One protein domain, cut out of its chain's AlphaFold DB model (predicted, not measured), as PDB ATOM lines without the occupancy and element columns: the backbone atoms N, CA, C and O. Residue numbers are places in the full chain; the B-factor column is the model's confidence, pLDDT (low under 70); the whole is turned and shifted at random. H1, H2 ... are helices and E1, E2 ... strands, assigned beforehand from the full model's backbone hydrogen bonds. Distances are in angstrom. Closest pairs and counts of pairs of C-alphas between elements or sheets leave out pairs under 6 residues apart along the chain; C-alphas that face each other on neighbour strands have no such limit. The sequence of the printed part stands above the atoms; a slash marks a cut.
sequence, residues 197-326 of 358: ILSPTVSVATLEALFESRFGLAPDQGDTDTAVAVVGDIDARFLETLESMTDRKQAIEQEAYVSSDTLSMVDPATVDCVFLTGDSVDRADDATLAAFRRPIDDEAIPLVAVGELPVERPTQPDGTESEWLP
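This is residues 197 to 326 of the 358 residues of an uncharacterized protein of Natronolimnobius sp. AArcel1 (UniProt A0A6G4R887). A twisted parallel sheet of four strands has H2 along one face and H3 at the strands' ends, while H1 packs on H2 with residues 204 to 208. Of the loop 307 to 323, residues 315 to 320 stick out. The 130 printed residues, under half in named elements, run H1 E1 H2 E2 E3 H3 H4 E4 E5; the sheet's order is E2 E1 E3 E4, the class mixed. The whole is compact, radius of gyration of the C-alphas 14.6 A, spanning 42 by 36 by 27 A.

H1, residues 204 to 215, begins at C-alpha (137.587, 154.737, 110.587) and measures 15.2 A. E1 is 226 to 231, 16.5 A; H2, 236 to 246, 15.4 A; E2, 252 to 258, 15.4 A; E3, 273 to 277, 13.7 A. H3 is 278 to 283, H4 286 to 293, E4 303 to 306. E5, 324 to 326, ends at C-alpha (145.432, 155.912, 125.780).

The sheet is only just strongly twisted, its C-alphas up to 4.5 A off the best plane. N 253 and O 226 are 3.0 A apart, N 275 and O 229 2.8 A, N 304 and O 274 2.9 A, within hydrogen-bond range. E1, H2, E2 and E3, H3 H4, E4 are strand-helix-strand units, parallel neighbour strands joined through helices, with right-handed crossovers. H2 is over E1, height over the sheet 9.4 A; H3 is on the opposite face, over none. H4 only grazes the sheet. H1 touches H2, C-alphas of Val 204 and Thr 241 closest at 5.8 A, at a steep tilt of 66 degrees. E5 pairs with no named strand; E4 and E5 are near each other. Every O i to N i+4 pair is within hydrogen-bond range in H1 and H2, 1 of 2 in H3, 3 of 4 in H4.

The farthest C-alphas, Ile 296 and Gly 319, are 42.3 A apart. The printed part has no cut; the links E2 to E3 and E4 to E5 are long. pLDDT is under 70 in 44 residues, among them 247 to 261 and 310 to 321.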
ATOM      1  N   ILE A 197     148.931 156.556 121.761       80.31
ATOM      2  CA  ILE A 197     149.546 155.931 120.589       80.31
ATOM      3  C   ILE A 197     148.441 155.284 119.763       80.31
ATOM      4  O   ILE A 197     147.603 154.556 120.291       80.31
ATOM      5  N   LEU A 198     148.434 155.550 118.468       84.88
ATOM      6  CA  LEU A 198     147.454 155.068 117.514       84.88
ATOM      7  C   LEU A 198     148.133 154.146 116.507       84.88
ATOM      8  O   LEU A 198     149.190 154.481 115.972       84.88
ATOM      9  N   SER A 199     147.506 153.006 116.222       86.00
ATOM     10  CA  SER A 199     148.011 152.098 115.194       86.00
ATOM     11  C   SER A 199     147.987 152.774 113.815       86.00
ATOM     12  O   SER A 199     146.987 153.411 113.467       86.00
ATOM     13  N   PRO A 200     149.013 152.583 112.964       85.44
ATOM     14  CA  PRO A 200     148.973 153.043 111.575       85.44
ATOM     15  C   PRO A 200     147.858 152.360 110.771       85.44
ATOM     16  O   PRO A 200     147.433 152.870 109.737       85.44
ATOM     17  N   THR A 201     147.354 151.212 111.234       88.06
ATOM     18  CA  THR A 201     146.274 150.471 110.575       88.06
ATOM     19  C   THR A 201     144.891 150.761 111.148       88.06
ATOM     20  O   THR A 201     143.974 149.999 110.841       88.06
ATOM     21  N   VAL A 202     144.753 151.823 111.953       90.62
ATOM     22  CA  VAL A 202     143.506 152.212 112.622       90.62
ATOM     23  C   VAL A 202     142.310 152.225 111.668       90.62
ATOM     24  O   VAL A 202     142.391 152.662 110.514       90.62
ATOM     25  N   SER A 203     141.172 151.753 112.165       90.44
ATOM     26  CA  SER A 203     139.900 151.810 111.469       90.44
ATOM     27  C   SER A 203     139.240 153.189 111.576       90.44
ATOM     28  O   SER A 203     139.395 153.922 112.553       90.44
ATOM     29  N   VAL A 204     138.407 153.513 110.585       89.31
ATOM     30  CA  VAL A 204     137.587 154.737 110.587       89.31
ATOM     31  C   VAL A 204     136.725 154.833 111.854       89.31
ATOM     32  O   VAL A 204     136.610 155.906 112.431       89.31
ATOM     33  N   ALA A 205     136.158 153.715 112.316       87.19
ATOM     34  CA  ALA A 205     135.282 153.691 113.488       87.19
ATOM     35  C   ALA A 205     136.029 154.031 114.788       87.19
ATOM     36  O   ALA A 205     135.519 154.792 115.608       87.19
ATOM     37  N   THR A 206     137.243 153.501 114.969       87.12
ATOM     38  CA  THR A 206     138.082 153.848 116.123       87.12
ATOM     39  C   THR A 206     138.435 155.328 116.105       87.12
ATOM     40  O   THR A 206     138.353 155.995 117.134       87.12
ATOM     41  N   LEU A 207     138.794 155.861 114.937       87.06
ATOM     42  CA  LEU A 207     139.174 157.258 114.807       87.06
ATOM     43  C   LEU A 207     137.973 158.189 115.062       87.06
ATOM     44  O   LEU A 207     138.084 159.088 115.888       87.06
ATOM     45  N   GLU A 208     136.797 157.905 114.490       85.56
ATOM     46  CA  GLU A 208     135.530 158.597 114.801       85.56
ATOM     47  C   GLU A 208     135.254 158.613 116.318       85.56
ATOM     48  O   GLU A 208     134.993 159.670 116.899       85.56
ATOM     49  N   ALA A 209     135.394 157.460 116.983       84.00
ATOM     50  CA  ALA A 209     135.198 157.349 118.425       84.00
ATOM     51  C   ALA A 209     136.217 158.176 119.230       84.00
ATOM     52  O   ALA A 209     135.861 158.723 120.277       84.00
ATOM     53  N   LEU A 210     137.468 158.294 118.771       83.38
ATOM     54  CA  LEU A 210     138.484 159.127 119.422       83.38
ATOM     55  C   LEU A 210     138.142 160.614 119.329       83.38
ATOM     56  O   LEU A 210     138.142 161.294 120.357       83.38
ATOM     57  N   PHE A 211     137.794 161.108 118.141       83.06
ATOM     58  CA  PHE A 211     137.403 162.507 117.964       83.06
ATOM     59  C   PHE A 211     136.203 162.862 118.854       83.06
ATOM     60  O   PHE A 211     136.278 163.814 119.633       83.06
ATOM     61  N   GLU A 212     135.155 162.035 118.851       80.50
ATOM     62  CA  GLU A 212     133.938 162.287 119.625       80.50
ATOM     63  C   GLU A 212     134.156 162.151 121.142       80.50
ATOM     64  O   GLU A 212     133.925 163.089 121.905       80.50
ATOM     65  N   SER A 213     134.607 160.981 121.600       73.38
ATOM     66  CA  SER A 213     134.609 160.650 123.031       73.38
ATOM     67  C   SER A 213     135.854 161.138 123.770       73.38
ATOM     68  O   SER A 213     135.799 161.424 124.969       73.38
ATOM     69  N   ARG A 214     136.994 161.219 123.073       70.31
ATOM     70  CA  ARG A 214     138.304 161.479 123.682       70.31
ATOM     71  C   ARG A 214     138.869 162.839 123.353       70.31
ATOM     72  O   ARG A 214     139.639 163.327 124.173       70.31
ATOM     73  N   PHE A 215     138.503 163.450 122.234       77.94
ATOM     74  CA  PHE A 215     138.913 164.815 121.905       77.94
ATOM     75  C   PHE A 215     137.771 165.821 122.061       77.94
ATOM     76  O   PHE A 215     138.029 167.010 122.178       77.94
ATOM     77  N   GLY A 216     136.522 165.371 122.234       73.94
ATOM     78  CA  GLY A 216     135.380 166.287 122.349       73.94
ATOM     79  C   GLY A 216     135.101 167.047 121.048       73.94
ATOM     80  O   GLY A 216     134.354 168.018 121.049       73.94
ATOM     81  N   LEU A 217     135.682 166.579 119.943       71.56
ATOM     82  CA  LEU A 217     135.550 167.104 118.590       71.56
ATOM     83  C   LEU A 217     134.363 166.402 117.924       71.56
ATOM     84  O   LEU A 217     134.506 165.636 116.971       71.56
ATOM     85  N   ALA A 218     133.179 166.569 118.516       66.69
ATOM     86  CA  ALA A 218     131.968 165.937 118.016       66.69
ATOM     87  C   ALA A 218     131.517 166.624 116.710       66.69
ATOM     88  O   ALA A 218     131.285 167.836 116.712       66.69
ATOM     89  N   PRO A 219     131.300 165.872 115.618       58.69
ATOM     90  CA  PRO A 219     131.001 166.439 114.299       58.69
ATOM     91  C   PRO A 219     129.620 167.109 114.195       58.69
ATOM     92  O   PRO A 219     129.352 167.829 113.241       58.69
ATOM     93  N   ASP A 220     128.733 166.882 115.167       59.44
ATOM     94  CA  ASP A 220     127.328 167.303 115.105       59.44
ATOM     95  C   ASP A 220     127.023 168.627 115.841       59.44
ATOM     96  O   ASP A 220     125.861 169.042 115.881       59.44
ATOM     97  N   GLN A 221     128.014 169.307 116.444       55.06
ATOM     98  CA  GLN A 221     127.750 170.476 117.309       55.06
ATOM     99  C   GLN A 221     128.024 171.869 116.712       55.06
ATOM    100  O   GLN A 221     127.639 172.857 117.343       55.06
ATOM    101  N   GLY A 222     128.570 172.010 115.501       52.97
ATOM    102  CA  GLY A 222     128.789 173.343 114.930       52.97
ATOM    103  C   GLY A 222     129.320 173.376 113.499       52.97
ATOM    104  O   GLY A 222     129.815 172.384 112.989       52.97
ATOM    105  N   ASP A 223     129.214 174.557 112.887       54.59
ATOM    106  CA  ASP A 223     129.709 174.957 111.550       54.59
ATOM    107  C   ASP A 223     131.255 175.068 111.486       54.59
ATOM    108  O   ASP A 223     131.793 175.784 110.645       54.59
ATOM    109  N   THR A 224     131.974 174.465 112.438       60.22
ATOM    110  CA  THR A 224     133.430 174.589 112.572       60.22
ATOM    111  C   THR A 224     134.097 173.301 112.136       60.22
ATOM    112  O   THR A 224     133.959 172.268 112.795       60.22
ATOM    113  N   ASP A 225     134.813 173.396 111.025       75.31
ATOM    114  CA  ASP A 225     135.609 172.314 110.472       75.31
ATOM    115  C   ASP A 225     136.737 171.963 111.459       75.31
ATOM    116  O   ASP A 225     137.392 172.848 112.005       75.31
ATOM    117  N   THR A 226     136.921 170.671 111.744       82.38
ATOM    118  CA  THR A 226     137.983 170.181 112.633       82.38
ATOM    119  C   THR A 226     139.305 170.185 111.881       82.38
ATOM    120  O   THR A 226     139.472 169.437 110.919       82.38
ATOM    121  N   ALA A 227     140.267 170.986 112.316       86.38
ATOM    122  CA  ALA A 227     141.556 171.090 111.659       86.38
ATOM    123  C   ALA A 227     142.557 170.064 112.210       86.38
ATOM    124  O   ALA A 227     142.812 169.986 113.412       86.38
ATOM    125  N   VAL A 228     143.150 169.260 111.325       87.62
ATOM    126  CA  VAL A 228     144.087 168.189 111.706       87.62
ATOM    127  C   VAL A 228     145.418 168.362 110.984       87.62
ATOM    128  O   VAL A 228     145.458 168.480 109.757       87.62
ATOM    129  N   ALA A 229     146.518 168.289 111.736       88.88
ATOM    130  CA  ALA A 229     147.867 168.220 111.183       88.88
ATOM    131  C   ALA A 229     148.448 166.805 111.258       88.88
ATOM    132  O   ALA A 229     148.329 166.106 112.264       88.88
ATOM    133  N   VAL A 230     149.139 166.411 110.191       88.31
ATOM    134  CA  VAL A 230     149.931 165.183 110.111       88.31
ATOM    135  C   VAL A 230     151.388 165.571 109.892       88.31
ATOM    136  O   VAL A 230     151.705 166.265 108.926       88.31
ATOM    137  N   VAL A 231     152.274 165.121 110.779       87.06
ATOM    138  CA  VAL A 231     153.704 165.437 110.727       87.06
ATOM    139  C   VAL A 231     154.517 164.150 110.626       87.06
ATOM    140  O   VAL A 231     154.446 163.274 111.496       87.06
ATOM    141  N   GLY A 232     155.317 164.073 109.561       83.25
ATOM    142  CA  GLY A 232     156.208 162.954 109.269       83.25
ATOM    143  C   GLY A 232     155.768 162.057 108.123       83.25
ATOM    144  O   GLY A 232     154.775 162.317 107.443       83.25
ATOM    145  N   ASP A 233     156.538 160.989 107.916       82.38
ATOM    146  CA  ASP A 233     156.267 159.966 106.902       82.38
ATOM    147  C   ASP A 233     155.209 158.968 107.400       82.38
ATOM    148  O   ASP A 233     155.525 157.942 108.006       82.38
ATOM    149  N   ILE A 234     153.936 159.341 107.252       79.81
ATOM    150  CA  ILE A 234     152.800 158.489 107.614       79.81
ATOM    151  C   ILE A 234     152.473 157.528 106.466       79.81
ATOM    152  O   ILE A 234     152.442 157.912 105.296       79.81
ATOM    153  N   ASP A 235     152.146 156.281 106.822       82.38
ATOM    154  CA  ASP A 235     151.687 155.266 105.876       82.38
ATOM    155  C   ASP A 235     150.450 155.728 105.083       82.38
ATOM    156  O   ASP A 235     149.483 156.259 105.638       82.38
ATOM    157  N   ALA A 236     150.453 155.475 103.771       85.00
ATOM    158  CA  ALA A 236     149.374 155.880 102.872       85.00
ATOM    159  C   ALA A 236     147.995 155.365 103.318       85.00
ATOM    160  O   ALA A 236     146.997 156.058 103.140       85.00
ATOM    161  N   ARG A 237     147.928 154.188 103.946       87.31
ATOM    162  CA  ARG A 237     146.682 153.622 104.465       87.31
ATOM    163  C   ARG A 237     146.078 154.481 105.572       87.31
ATOM    164  O   ARG A 237     144.863 154.638 105.615       87.31
ATOM    165  N   PHE A 238     146.898 155.026 106.465       88.25
ATOM    166  CA  PHE A 238     146.410 155.904 107.528       88.25
ATOM    167  C   PHE A 238     145.821 157.192 106.942       88.25
ATOM    168  O   PHE A 238     144.768 157.656 107.378       88.25
ATOM    169  N   LEU A 239     146.471 157.731 105.909       86.75
ATOM    170  CA  LEU A 239     145.987 158.902 105.180       86.75
ATOM    171  C   LEU A 239     144.653 158.614 104.480       86.75
ATOM    172  O   LEU A 239     143.716 159.394 104.613       86.75
ATOM    173  N   GLU A 240     144.518 157.455 103.829       88.50
ATOM    174  CA  GLU A 240     143.251 157.007 103.236       88.50
ATOM    175  C   GLU A 240     142.136 156.856 104.289       88.50
ATOM    176  O   GLU A 240     140.974 157.183 104.024       88.50
ATOM    177  N   THR A 241     142.465 156.386 105.500       89.44
ATOM    178  CA  THR A 241     141.516 156.316 106.624       89.44
ATOM    179  C   THR A 241     141.050 157.713 107.052       89.44
ATOM    180  O   THR A 241     139.847 157.913 107.232       89.44
ATOM    181  N   LEU A 242     141.964 158.682 107.178       86.00
ATOM    182  CA  LEU A 242     141.634 160.081 107.493       86.00
ATOM    183  C   LEU A 242     140.771 160.737 106.402       86.00
ATOM    184  O   LEU A 242     139.761 161.380 106.695       86.00
ATOM    185  N   GLU A 243     141.116 160.533 105.130       84.88
ATOM    186  CA  GLU A 243     140.324 161.023 103.994       84.88
ATOM    187  C   GLU A 243     138.914 160.415 103.995       84.88
ATOM    188  O   GLU A 243     137.919 161.117 103.801       84.88
ATOM    189  N   SER A 244     138.803 159.125 104.325       85.44
ATOM    190  CA  SER A 244     137.517 158.429 104.432       85.44
ATOM    191  C   SER A 244     136.602 158.997 105.526       85.44
ATOM    192  O   SER A 244     135.380 158.867 105.412       85.44
ATOM    193  N   MET A 245     137.154 159.615 106.576       81.31
ATOM    194  CA  MET A 245     136.362 160.348 107.578       81.31
ATOM    195  C   MET A 245     135.829 161.667 107.020       81.31
ATOM    196  O   MET A 245     134.660 161.998 107.225       81.31
ATOM    197  N   THR A 246     136.657 162.366 106.241       72.81
ATOM    198  CA  THR A 246     136.310 163.650 105.614       72.81
ATOM    199  C   THR A 246     135.104 163.504 104.675       72.81
ATOM    200  O   THR A 246     134.143 164.276 104.722       72.81
ATOM    201  N   ASP A 247     135.072 162.426 103.887       67.88
ATOM    202  CA  ASP A 247     133.977 162.125 102.954       67.88
ATOM    203  C   ASP A 247     132.625 161.835 103.643       67.88
ATOM    204  O   ASP A 247     131.561 161.905 103.014       67.88
ATOM    205  N   ARG A 248     132.622 161.523 104.946       64.94
ATOM    206  CA  ARG A 248     131.419 161.147 105.711       64.94
ATOM    207  C   ARG A 248     130.670 162.320 106.348       64.94
ATOM    208  O   ARG A 248     129.767 162.080 107.147       64.94
ATOM    209  N   LYS A 249     130.938 163.559 105.913       56.28
ATOM    210  CA  LYS A 249     130.403 164.828 106.464       56.28
ATOM    211  C   LYS A 249     131.021 165.267 107.792       56.28
ATOM    212  O   LYS A 249     130.462 166.143 108.444       56.28
ATOM    213  N   GLN A 250     132.150 164.695 108.182       57.22
ATOM    214  CA  GLN A 250     133.014 165.360 109.145       57.22
ATOM    215  C   GLN A 250     133.867 166.305 108.318       57.22
ATOM    216  O   GLN A 250     134.643 165.853 107.482       57.22
ATOM    217  N   ALA A 251     133.651 167.606 108.444       55.38
ATOM    218  CA  ALA A 251     134.485 168.566 107.748       55.38
ATOM    219  C   ALA A 251     135.817 168.632 108.494       55.38
ATOM    220  O   ALA A 251     136.027 169.466 109.364       55.38
ATOM    221  N   ILE A 252     136.672 167.643 108.249       59.75
ATOM    222  CA  ILE A 252     138.049 167.691 108.700       59.75
ATOM    223  C   ILE A 252     138.762 168.579 107.685       59.75
ATOM    224  O   ILE A 252     139.057 168.138 106.571       59.75
ATOM    225  N   GLU A 253     138.970 169.851 108.024       57.44
ATOM    226  CA  GLU A 253     139.817 170.726 107.218       57.44
ATOM    227  C   GLU A 253     141.259 170.260 107.405       57.44
ATOM    228  O   GLU A 253     141.953 170.554 108.376       57.44
ATOM    229  N   GLN A 254     141.708 169.439 106.463       58.75
ATOM    230  CA  GLN A 254     143.065 168.932 106.446       58.75
ATOM    231  C   GLN A 254     144.005 170.061 105.996       58.75
ATOM    232  O   GLN A 254     144.389 170.148 104.830       58.75
ATOM    233  N   GLU A 255     144.351 170.968 106.914       51.94
ATOM    234  CA  GLU A 255     145.207 172.122 106.613       51.94
ATOM    235  C   GLU A 255     146.629 171.714 106.192       51.94
ATOM    236  O   GLU A 255     147.315 172.470 105.501       51.94
ATOM    237  N   ALA A 256     147.104 170.525 106.570       47.59
ATOM    238  CA  ALA A 256     148.531 170.249 106.514       47.59
ATOM    239  C   ALA A 256     148.871 168.773 106.259       47.59
ATOM    240  O   ALA A 256     149.286 168.050 107.161       47.59
ATOM    241  N   TYR A 257     148.859 168.363 104.986       54.78
ATOM    242  CA  TYR A 257     149.848 167.396 104.486       54.78
ATOM    243  C   TYR A 257     151.216 168.079 104.410       54.78
ATOM    244  O   TYR A 257     151.767 168.333 103.334       54.78
ATOM    245  N   VAL A 258     151.764 168.458 105.558       51.72
ATOM    246  CA  VAL A 258     153.094 169.042 105.591       51.72
ATOM    247  C   VAL A 258     154.070 167.882 105.703       51.72
ATOM    248  O   VAL A 258     154.418 167.432 106.785       51.72
ATOM    249  N   SER A 259     154.582 167.454 104.546       54.28
ATOM    250  CA  SER A 259     155.788 166.613 104.402       54.28
ATOM    251  C   SER A 259     157.051 167.188 105.076       54.28
ATOM    252  O   SER A 259     158.158 166.727 104.808       54.28
ATOM    253  N   SER A 260     156.925 168.243 105.895       52.34
ATOM    254  CA  SER A 260     158.050 168.765 106.653       52.34
ATOM    255  C   SER A 260     158.301 167.844 107.829       52.34
ATOM    256  O   SER A 260     157.424 167.621 108.662       52.34
ATOM    257  N   ASP A 261     159.542 167.399 107.919       61.03
ATOM    258  CA  ASP A 261     160.136 166.648 109.019       61.03
ATOM    259  C   ASP A 261     160.038 167.331 110.407       61.03
ATOM    260  O   ASP A 261     160.673 166.869 111.355       61.03
ATOM    261  N   THR A 262     159.341 168.467 110.540       73.69
ATOM    262  CA  THR A 262     159.449 169.375 111.688       73.69
ATOM    263  C   THR A 262     158.090 169.877 112.182       73.69
ATOM    264  O   THR A 262     157.455 170.711 111.538       73.69
ATOM    265  N   LEU A 263     157.699 169.434 113.382       84.00
ATOM    266  CA  LEU A 263     156.494 169.865 114.110       84.00
ATOM    267  C   LEU A 263     156.409 171.392 114.303       84.00
ATOM    268  O   LEU A 263     155.318 171.949 114.324       84.00
ATOM    269  N   SER A 264     157.547 172.088 114.377       83.44
ATOM    270  CA  SER A 264     157.632 173.545 114.576       83.44
ATOM    271  C   SER A 264     156.987 174.388 113.469       83.44
ATOM    272  O   SER A 264     156.894 175.605 113.600       83.44
ATOM    273  N   MET A 265     156.622 173.770 112.343       84.12
ATOM    274  CA  MET A 265     155.962 174.430 111.212       84.12
ATOM    275  C   MET A 265     154.434 174.445 111.328       84.12
ATOM    276  O   MET A 265     153.788 175.153 110.559       84.12
ATOM    277  N   VAL A 266     153.865 173.651 112.236       86.06
ATOM    278  CA  VAL A 266     152.423 173.614 112.487       86.06
ATOM    279  C   VAL A 266     152.082 174.752 113.451       86.06
ATOM    280  O   VAL A 266     152.725 174.883 114.491       86.06
ATOM    281  N   ASP A 267     151.104 175.586 113.097       86.19
ATOM    282  CA  ASP A 267     150.610 176.651 113.971       86.19
ATOM    283  C   ASP A 267     149.582 176.061 114.950       86.19
ATOM    284  O   ASP A 267     148.525 175.607 114.511       86.19
ATOM    285  N   PRO A 268     149.844 176.056 116.270       84.56
ATOM    286  CA  PRO A 268     148.875 175.581 117.255       84.56
ATOM    287  C   PRO A 268     147.533 176.326 117.192       84.56
ATOM    288  O   PRO A 268     146.520 175.782 117.601       84.56
ATOM    289  N   ALA A 269     147.498 177.566 116.697       84.06
ATOM    290  CA  ALA A 269     146.263 178.343 116.621       84.06
ATOM    291  C   ALA A 269     145.315 177.899 115.493       84.06
ATOM    292  O   ALA A 269     144.185 178.385 115.440       84.06
ATOM    293  N   THR A 270     145.765 177.036 114.577       84.38
ATOM    294  CA  THR A 270     144.979 176.627 113.402       84.38
ATOM    295  C   THR A 270     144.614 175.149 113.396       84.38
ATOM    296  O   THR A 270     143.968 174.704 112.457       84.38
ATOM    297  N   VAL A 271     145.002 174.381 114.421       86.88
ATOM    298  CA  VAL A 271     144.775 172.930 114.470       86.88
ATOM    299  C   VAL A 271     144.126 172.496 115.776       86.88
ATOM    300  O   VAL A 271     144.497 172.948 116.856       86.88
ATOM    301  N   ASP A 272     143.213 171.539 115.670       85.44
ATOM    302  CA  ASP A 272     142.518 170.919 116.797       85.44
ATOM    303  C   ASP A 272     143.177 169.609 117.241       85.44
ATOM    304  O   ASP A 272     142.910 169.124 118.336       85.44
ATOM    305  N   CYS A 273     144.012 168.992 116.398       87.69
ATOM    306  CA  CYS A 273     144.701 167.731 116.688       87.69
ATOM    307  C   CYS A 273     145.955 167.565 115.815       87.69
ATOM    308  O   CYS A 273     145.965 167.962 114.645       87.69
ATOM    309  N   VAL A 274     147.005 166.938 116.360       89.12
ATOM    310  CA  VAL A 274     148.241 166.634 115.619       89.12
ATOM    311  C   VAL A 274     148.608 165.154 115.726       89.12
ATOM    312  O   VAL A 274     148.788 164.624 116.823       89.12
ATOM    313  N   PHE A 275     148.807 164.510 114.575       89.00
ATOM    314  CA  PHE A 275     149.353 163.159 114.449       89.00
ATOM    315  C   PHE A 275     150.849 163.202 114.118       89.00
ATOM    316  O   PHE A 275     151.271 163.911 113.202       89.00
ATOM    317  N   LEU A 276     151.650 162.433 114.855       85.94
ATOM    318  CA  LEU A 276     153.114 162.442 114.805       85.94
ATOM    319  C   LEU A 276     153.662 161.035 114.558       85.94
ATOM    320  O   LEU A 276     153.373 160.123 115.324       85.94
ATOM    321  N   THR A 277     154.491 160.854 113.530       82.69
ATOM    322  CA  THR A 277     155.224 159.587 113.321       82.69
ATOM    323  C   THR A 277     156.395 159.434 114.276       82.69
ATOM    324  O   THR A 277     156.963 160.440 114.697       82.69
ATOM    325  N   GLY A 278     156.841 158.196 114.526       71.69
ATOM    326  CA  GLY A 278     158.015 157.910 115.367       71.69
ATOM    327  C   GLY A 278     159.258 158.761 115.048       71.69
ATOM    328  O   GLY A 278     159.882 159.302 115.954       71.69
ATOM    329  N   ASP A 279     159.560 158.997 113.769       70.31
ATOM    330  CA  ASP A 279     160.689 159.851 113.364       70.31
ATOM    331  C   ASP A 279     160.475 161.343 113.670       70.31
ATOM    332  O   ASP A 279     161.425 162.072 113.966       70.31
ATOM    333  N   SER A 280     159.237 161.831 113.569       74.94
ATOM    334  CA  SER A 280     158.896 163.237 113.844       74.94
ATOM    335  C   SER A 280     158.869 163.523 115.333       74.94
ATOM    336  O   SER A 280     159.251 164.604 115.776       74.94
ATOM    337  N   VAL A 281     158.446 162.523 116.095       69.69
ATOM    338  CA  VAL A 281     158.535 162.481 117.544       69.69
ATOM    339  C   VAL A 281     159.973 162.695 118.010       69.69
ATOM    340  O   VAL A 281     160.219 163.576 118.829       69.69
ATOM    341  N   ASP A 282     160.923 161.947 117.447       67.12
ATOM    342  CA  ASP A 282     162.345 162.032 117.808       67.12
ATOM    343  C   ASP A 282     162.963 163.412 117.548       67.12
ATOM    344  O   ASP A 282     163.969 163.791 118.151       67.12
ATOM    345  N   ARG A 283     162.379 164.162 116.612       72.50
ATOM    346  CA  ARG A 283     162.870 165.471 116.171       72.50
ATOM    347  C   ARG A 283     162.131 166.636 116.821       72.50
ATOM    348  O   ARG A 283     162.564 167.775 116.647       72.50
ATOM    349  N   ALA A 284     161.038 166.379 117.536       74.00
ATOM    350  CA  ALA A 284     160.274 167.414 118.212       74.00
ATOM    351  C   ALA A 284     161.060 167.945 119.417       74.00
ATOM    352  O   ALA A 284     161.429 167.195 120.319       74.00
ATOM    353  N   ASP A 285     161.320 169.251 119.440       72.50
ATOM    354  CA  ASP A 285     161.951 169.887 120.589       72.50
ATOM    355  C   ASP A 285     160.931 170.215 121.699       72.50
ATOM    356  O   ASP A 285     159.736 170.416 121.454       72.50
ATOM    357  N   ASP A 286     161.431 170.298 122.936       67.94
ATOM    358  CA  ASP A 286     160.629 170.541 124.141       67.94
ATOM    359  C   ASP A 286     159.834 171.869 124.068       67.94
ATOM    360  O   ASP A 286     158.728 171.962 124.605       67.94
ATOM    361  N   ALA A 287     160.353 172.902 123.391       72.69
ATOM    362  CA  ALA A 287     159.685 174.203 123.294       72.69
ATOM    363  C   ALA A 287     158.498 174.159 122.322       72.69
ATOM    364  O   ALA A 287     157.421 174.667 122.641       72.69
ATOM    365  N   THR A 288     158.670 173.498 121.178       76.25
ATOM    366  CA  THR A 288     157.598 173.251 120.214       76.25
ATOM    367  C   THR A 288     156.475 172.438 120.856       76.25
ATOM    368  O   THR A 288     155.311 172.825 120.780       76.25
ATOM    369  N   LEU A 289     156.803 171.356 121.568       74.69
ATOM    370  CA  LEU A 289     155.806 170.543 122.273       74.69
ATOM    371  C   LEU A 289     155.044 171.341 123.336       74.69
ATOM    372  O   LEU A 289     153.836 171.167 123.485       74.69
ATOM    373  N   ALA A 290     155.727 172.230 124.059       70.69
ATOM    374  CA  ALA A 290     155.088 173.091 125.047       70.69
ATOM    375  C   ALA A 290     154.070 174.065 124.420       70.69
ATOM    376  O   ALA A 290     153.061 174.363 125.060       70.69
ATOM    377  N   ALA A 291     154.287 174.519 123.180       75.19
ATOM    378  CA  ALA A 291     153.375 175.431 122.485       75.19
ATOM    379  C   ALA A 291     152.009 174.789 122.177       75.19
ATOM    380  O   ALA A 291     150.978 175.420 122.396       75.19
ATOM    381  N   PHE A 292     151.979 173.514 121.775       76.56
ATOM    382  CA  PHE A 292     150.728 172.762 121.568       76.56
ATOM    383  C   PHE A 292     149.981 172.457 122.874       76.56
ATOM    384  O   PHE A 292     148.775 172.226 122.878       76.56
ATOM    385  N   ARG A 293     150.693 172.476 124.005       68.06
ATOM    386  CA  ARG A 293     150.141 172.194 125.340       68.06
ATOM    387  C   ARG A 293     149.634 173.443 126.061       68.06
ATOM    388  O   ARG A 293     148.886 173.330 127.028       68.06
ATOM    389  N   ARG A 294     150.052 174.628 125.611       63.38
ATOM    390  CA  ARG A 294     149.576 175.942 126.060       63.38
ATOM    391  C   ARG A 294     149.220 176.799 124.846       63.38
ATOM    392  O   ARG A 294     149.904 177.796 124.593       63.38
ATOM    393  N   PRO A 295     148.187 176.421 124.079       59.28
ATOM    394  CA  PRO A 295     147.719 177.300 123.031       59.28
ATOM    395  C   PRO A 295     147.173 178.584 123.655       59.28
ATOM    396  O   PRO A 295     146.855 178.656 124.845       59.28
ATOM    397  N   ILE A 296     147.094 179.619 122.830       55.19
ATOM    398  CA  ILE A 296     146.704 180.974 123.230       55.19
ATOM    399  C   ILE A 296     145.287 181.000 123.852       55.19
ATOM    400  O   ILE A 296     145.003 181.893 124.648       55.19
ATOM    401  N   ASP A 297     144.461 179.984 123.562       53.94
ATOM    402  CA  ASP A 297     143.043 179.868 123.928       53.94
ATOM    403  C   ASP A 297     142.723 178.736 124.947       53.94
ATOM    404  O   ASP A 297     141.619 178.197 124.970       53.94
ATOM    405  N   ASP A 298     143.665 178.414 125.845       55.16
ATOM    406  CA  ASP A 298     143.485 177.637 127.099       55.16
ATOM    407  C   ASP A 298     143.228 176.106 127.034       55.16
ATOM    408  O   ASP A 298     143.368 175.453 128.076       55.16
ATOM    409  N   GLU A 299     142.917 175.488 125.887       66.88
ATOM    410  CA  GLU A 299     142.719 174.022 125.793       66.88
ATOM    411  C   GLU A 299     143.876 173.312 125.083       66.88
ATOM    412  O   GLU A 299     144.172 173.603 123.935       66.88
ATOM    413  N   ALA A 300     144.544 172.367 125.754       72.81
ATOM    414  CA  ALA A 300     145.681 171.649 125.175       72.81
ATOM    415  C   ALA A 300     145.287 170.874 123.905       72.81
ATOM    416  O   ALA A 300     144.349 170.074 123.925       72.81
ATOM    417  N   ILE A 301     146.064 171.057 122.836       82.75
ATOM    418  CA  ILE A 301     145.859 170.355 121.569       82.75
ATOM    419  C   ILE A 301     146.327 168.906 121.741       82.75
ATOM    420  O   ILE A 301     147.485 168.678 122.115       82.75
ATOM    421  N   PRO A 302     145.470 167.904 121.475       83.19
ATOM    422  CA  PRO A 302     145.862 166.507 121.484       83.19
ATOM    423  C   PRO A 302     147.021 166.246 120.518       83.19
ATOM    424  O   PRO A 302     146.918 166.461 119.311       83.19
ATOM    425  N   LEU A 303     148.121 165.732 121.067       84.88
ATOM    426  CA  LEU A 303     149.233 165.173 120.304       84.88
ATOM    427  C   LEU A 303     149.104 163.650 120.324       84.88
ATOM    428  O   LEU A 303     149.040 163.059 121.403       84.88
ATOM    429  N   VAL A 304     149.072 163.011 119.158       85.88
ATOM    430  CA  VAL A 304     148.909 161.559 119.013       85.88
ATOM    431  C   VAL A 304     150.110 160.980 118.279       85.88
ATOM    432  O   VAL A 304     150.414 161.399 117.165       85.88
ATOM    433  N   ALA A 305     150.779 159.993 118.874       84.38
ATOM    434  CA  ALA A 305     151.804 159.233 118.167       84.38
ATOM    435  C   ALA A 305     151.139 158.204 117.248       84.38
ATOM    436  O   ALA A 305     150.237 157.494 117.682       84.38
ATOM    437  N   VAL A 306     151.593 158.097 116.003       85.88
ATOM    438  CA  VAL A 306     151.183 157.049 115.063       85.88
ATOM    439  C   VAL A 306     152.336 156.064 114.929       85.88
ATOM    440  O   VAL A 306     153.423 156.428 114.475       85.88
ATOM    441  N   GLY A 307     152.110 154.825 115.358       81.31
ATOM    442  CA  GLY A 307     153.152 153.807 115.430       81.31
ATOM    443  C   GLY A 307     152.609 152.431 115.789       81.31
ATOM    444  O   GLY A 307     151.433 152.277 116.124       81.31
ATOM    445  N   GLU A 308     153.469 151.421 115.676       77.44
ATOM    446  CA  GLU A 308     153.123 150.065 116.093       77.44
ATOM    447  C   GLU A 308     152.779 150.054 117.585       77.44
ATOM    448  O   GLU A 308     153.396 150.734 118.408       77.44
ATOM    449  N   LEU A 309     151.709 149.335 117.910       70.38
ATOM    450  CA  LEU A 309     151.241 149.193 119.277       70.38
ATOM    451  C   LEU A 309     151.932 147.982 119.905       70.38
ATOM    452  O   LEU A 309     152.077 146.979 119.210       70.38
ATOM    453  N   PRO A 310     152.289 148.042 121.201       60.94
ATOM    454  CA  PRO A 310     152.859 146.888 121.889       60.94
ATOM    455  C   PRO A 310     151.899 145.692 121.791       60.94
ATOM    456  O   PRO A 310     150.677 145.853 121.931       60.94
ATOM    457  N   VAL A 311     152.477 144.534 121.462       52.53
ATOM    458  CA  VAL A 311     151.819 143.384 120.817       52.53
ATOM    459  C   VAL A 311     150.933 142.581 121.774       52.53
ATOM    460  O   VAL A 311     149.975 141.939 121.338       52.53
ATOM    461  N   GLU A 312     151.170 142.658 123.079       52.94
ATOM    462  CA  GLU A 312     150.403 141.899 124.063       52.94
ATOM    463  C   GLU A 312     149.314 142.759 124.699       52.94
ATOM    464  O   GLU A 312     149.508 143.462 125.689       52.94
ATOM    465  N   ARG A 313     148.116 142.715 124.112       54.91
ATOM    466  CA  ARG A 313     146.917 143.228 124.777       54.91
ATOM    467  C   ARG A 313     145.922 142.117 125.022       54.91
ATOM    468  O   ARG A 313     145.783 141.232 124.172       54.91
ATOM    469  N   PRO A 314     145.140 142.205 126.110       47.81
ATOM    470  CA  PRO A 314     143.916 141.439 126.189       47.81
ATOM    471  C   PRO A 314     143.075 141.817 124.970       47.81
ATOM    472  O   PRO A 314     142.678 142.974 124.804       47.81
ATOM    473  N   THR A 315     142.841 140.845 124.085       52.22
ATOM    474  CA  THR A 315     141.791 140.938 123.071       52.22
ATOM    475  C   THR A 315     140.560 141.502 123.755       52.22
ATOM    476  O   THR A 315     140.142 140.969 124.790       52.22
ATOM    477  N   GLN A 316     139.985 142.572 123.199       56.47
ATOM    478  CA  GLN A 316     138.685 143.025 123.672       56.47
ATOM    479  C   GLN A 316     137.710 141.835 123.651       56.47
ATOM    480  O   GLN A 316     137.923 140.872 122.909       56.47
ATOM    481  N   PRO A 317     136.641 141.839 124.461       52.44
ATOM    482  CA  PRO A 317     135.693 140.723 124.518       52.44
ATOM    483  C   PRO A 317     135.062 140.363 123.157       52.44
ATOM    484  O   PRO A 317     134.474 139.290 123.016       52.44
ATOM    485  N   ASP A 318     135.189 141.229 122.149       61.75
ATOM    486  CA  ASP A 318     134.788 141.003 120.760       61.75
ATOM    487  C   ASP A 318     135.894 140.414 119.851       61.75
ATOM    488  O   ASP A 318     135.642 140.122 118.681       61.75
ATOM    489  N   GLY A 319     137.095 140.184 120.385       58.56
ATOM    490  CA  GLY A 319     138.260 139.654 119.681       58.56
ATOM    491  C   GLY A 319     139.006 140.682 118.831       58.56
ATOM    492  O   GLY A 319     139.855 140.280 118.036       58.56
ATOM    493  N   THR A 320     138.701 141.976 118.954       61.84
ATOM    494  CA  THR A 320     139.421 143.018 118.216       61.84
ATOM    495  C   THR A 320     140.716 143.412 118.925       61.84
ATOM    496  O   THR A 320     140.771 143.570 120.149       61.84
ATOM    497  N   GLU A 321     141.788 143.537 118.141       64.06
ATOM    498  CA  GLU A 321     143.027 144.159 118.597       64.06
ATOM    499  C   GLU A 321     142.759 145.647 118.831       64.06
ATOM    500  O   GLU A 321     142.183 146.334 117.987       64.06
ATOM    501  N   SER A 322     143.141 146.148 120.003       74.31
ATOM    502  CA  SER A 322     142.917 147.548 120.344       74.31
ATOM    503  C   SER A 322     143.860 148.433 119.527       74.31
ATOM    504  O   SER A 322     145.068 148.412 119.732       74.31
ATOM    505  N   GLU A 323     143.300 149.225 118.610       85.75
ATOM    506  CA  GLU A 323     144.033 150.109 117.689       85.75
ATOM    507  C   GLU A 323     144.503 151.424 118.348       85.75
ATOM    508  O   GLU A 323     145.092 152.273 117.678       85.75
ATOM    509  N   TRP A 324     144.260 151.606 119.651       83.69
ATOM    510  CA  TRP A 324     144.544 152.831 120.406       83.69
ATOM    511  C   TRP A 324     145.080 152.523 121.806       83.69
ATOM    512  O   TRP A 324     144.449 151.788 122.564       83.69
ATOM    513  N   LEU A 325     146.233 153.080 122.177       76.88
ATOM    514  CA  LEU A 325     146.759 153.085 123.543       76.88
ATOM    515  C   LEU A 325     146.538 154.465 124.171       76.88
ATOM    516  O   LEU A 325     147.286 155.389 123.845       76.88
ATOM    517  N   PRO A 326     145.555 154.650 125.067       71.81
ATOM    518  CA  PRO A 326     145.432 155.912 125.780       71.81
ATOM    519  C   PRO A 326     146.628 156.098 126.718       71.81
ATOM    520  O   PRO A 326     146.927 155.220 127.524       71.81
TER     521      PRO A 326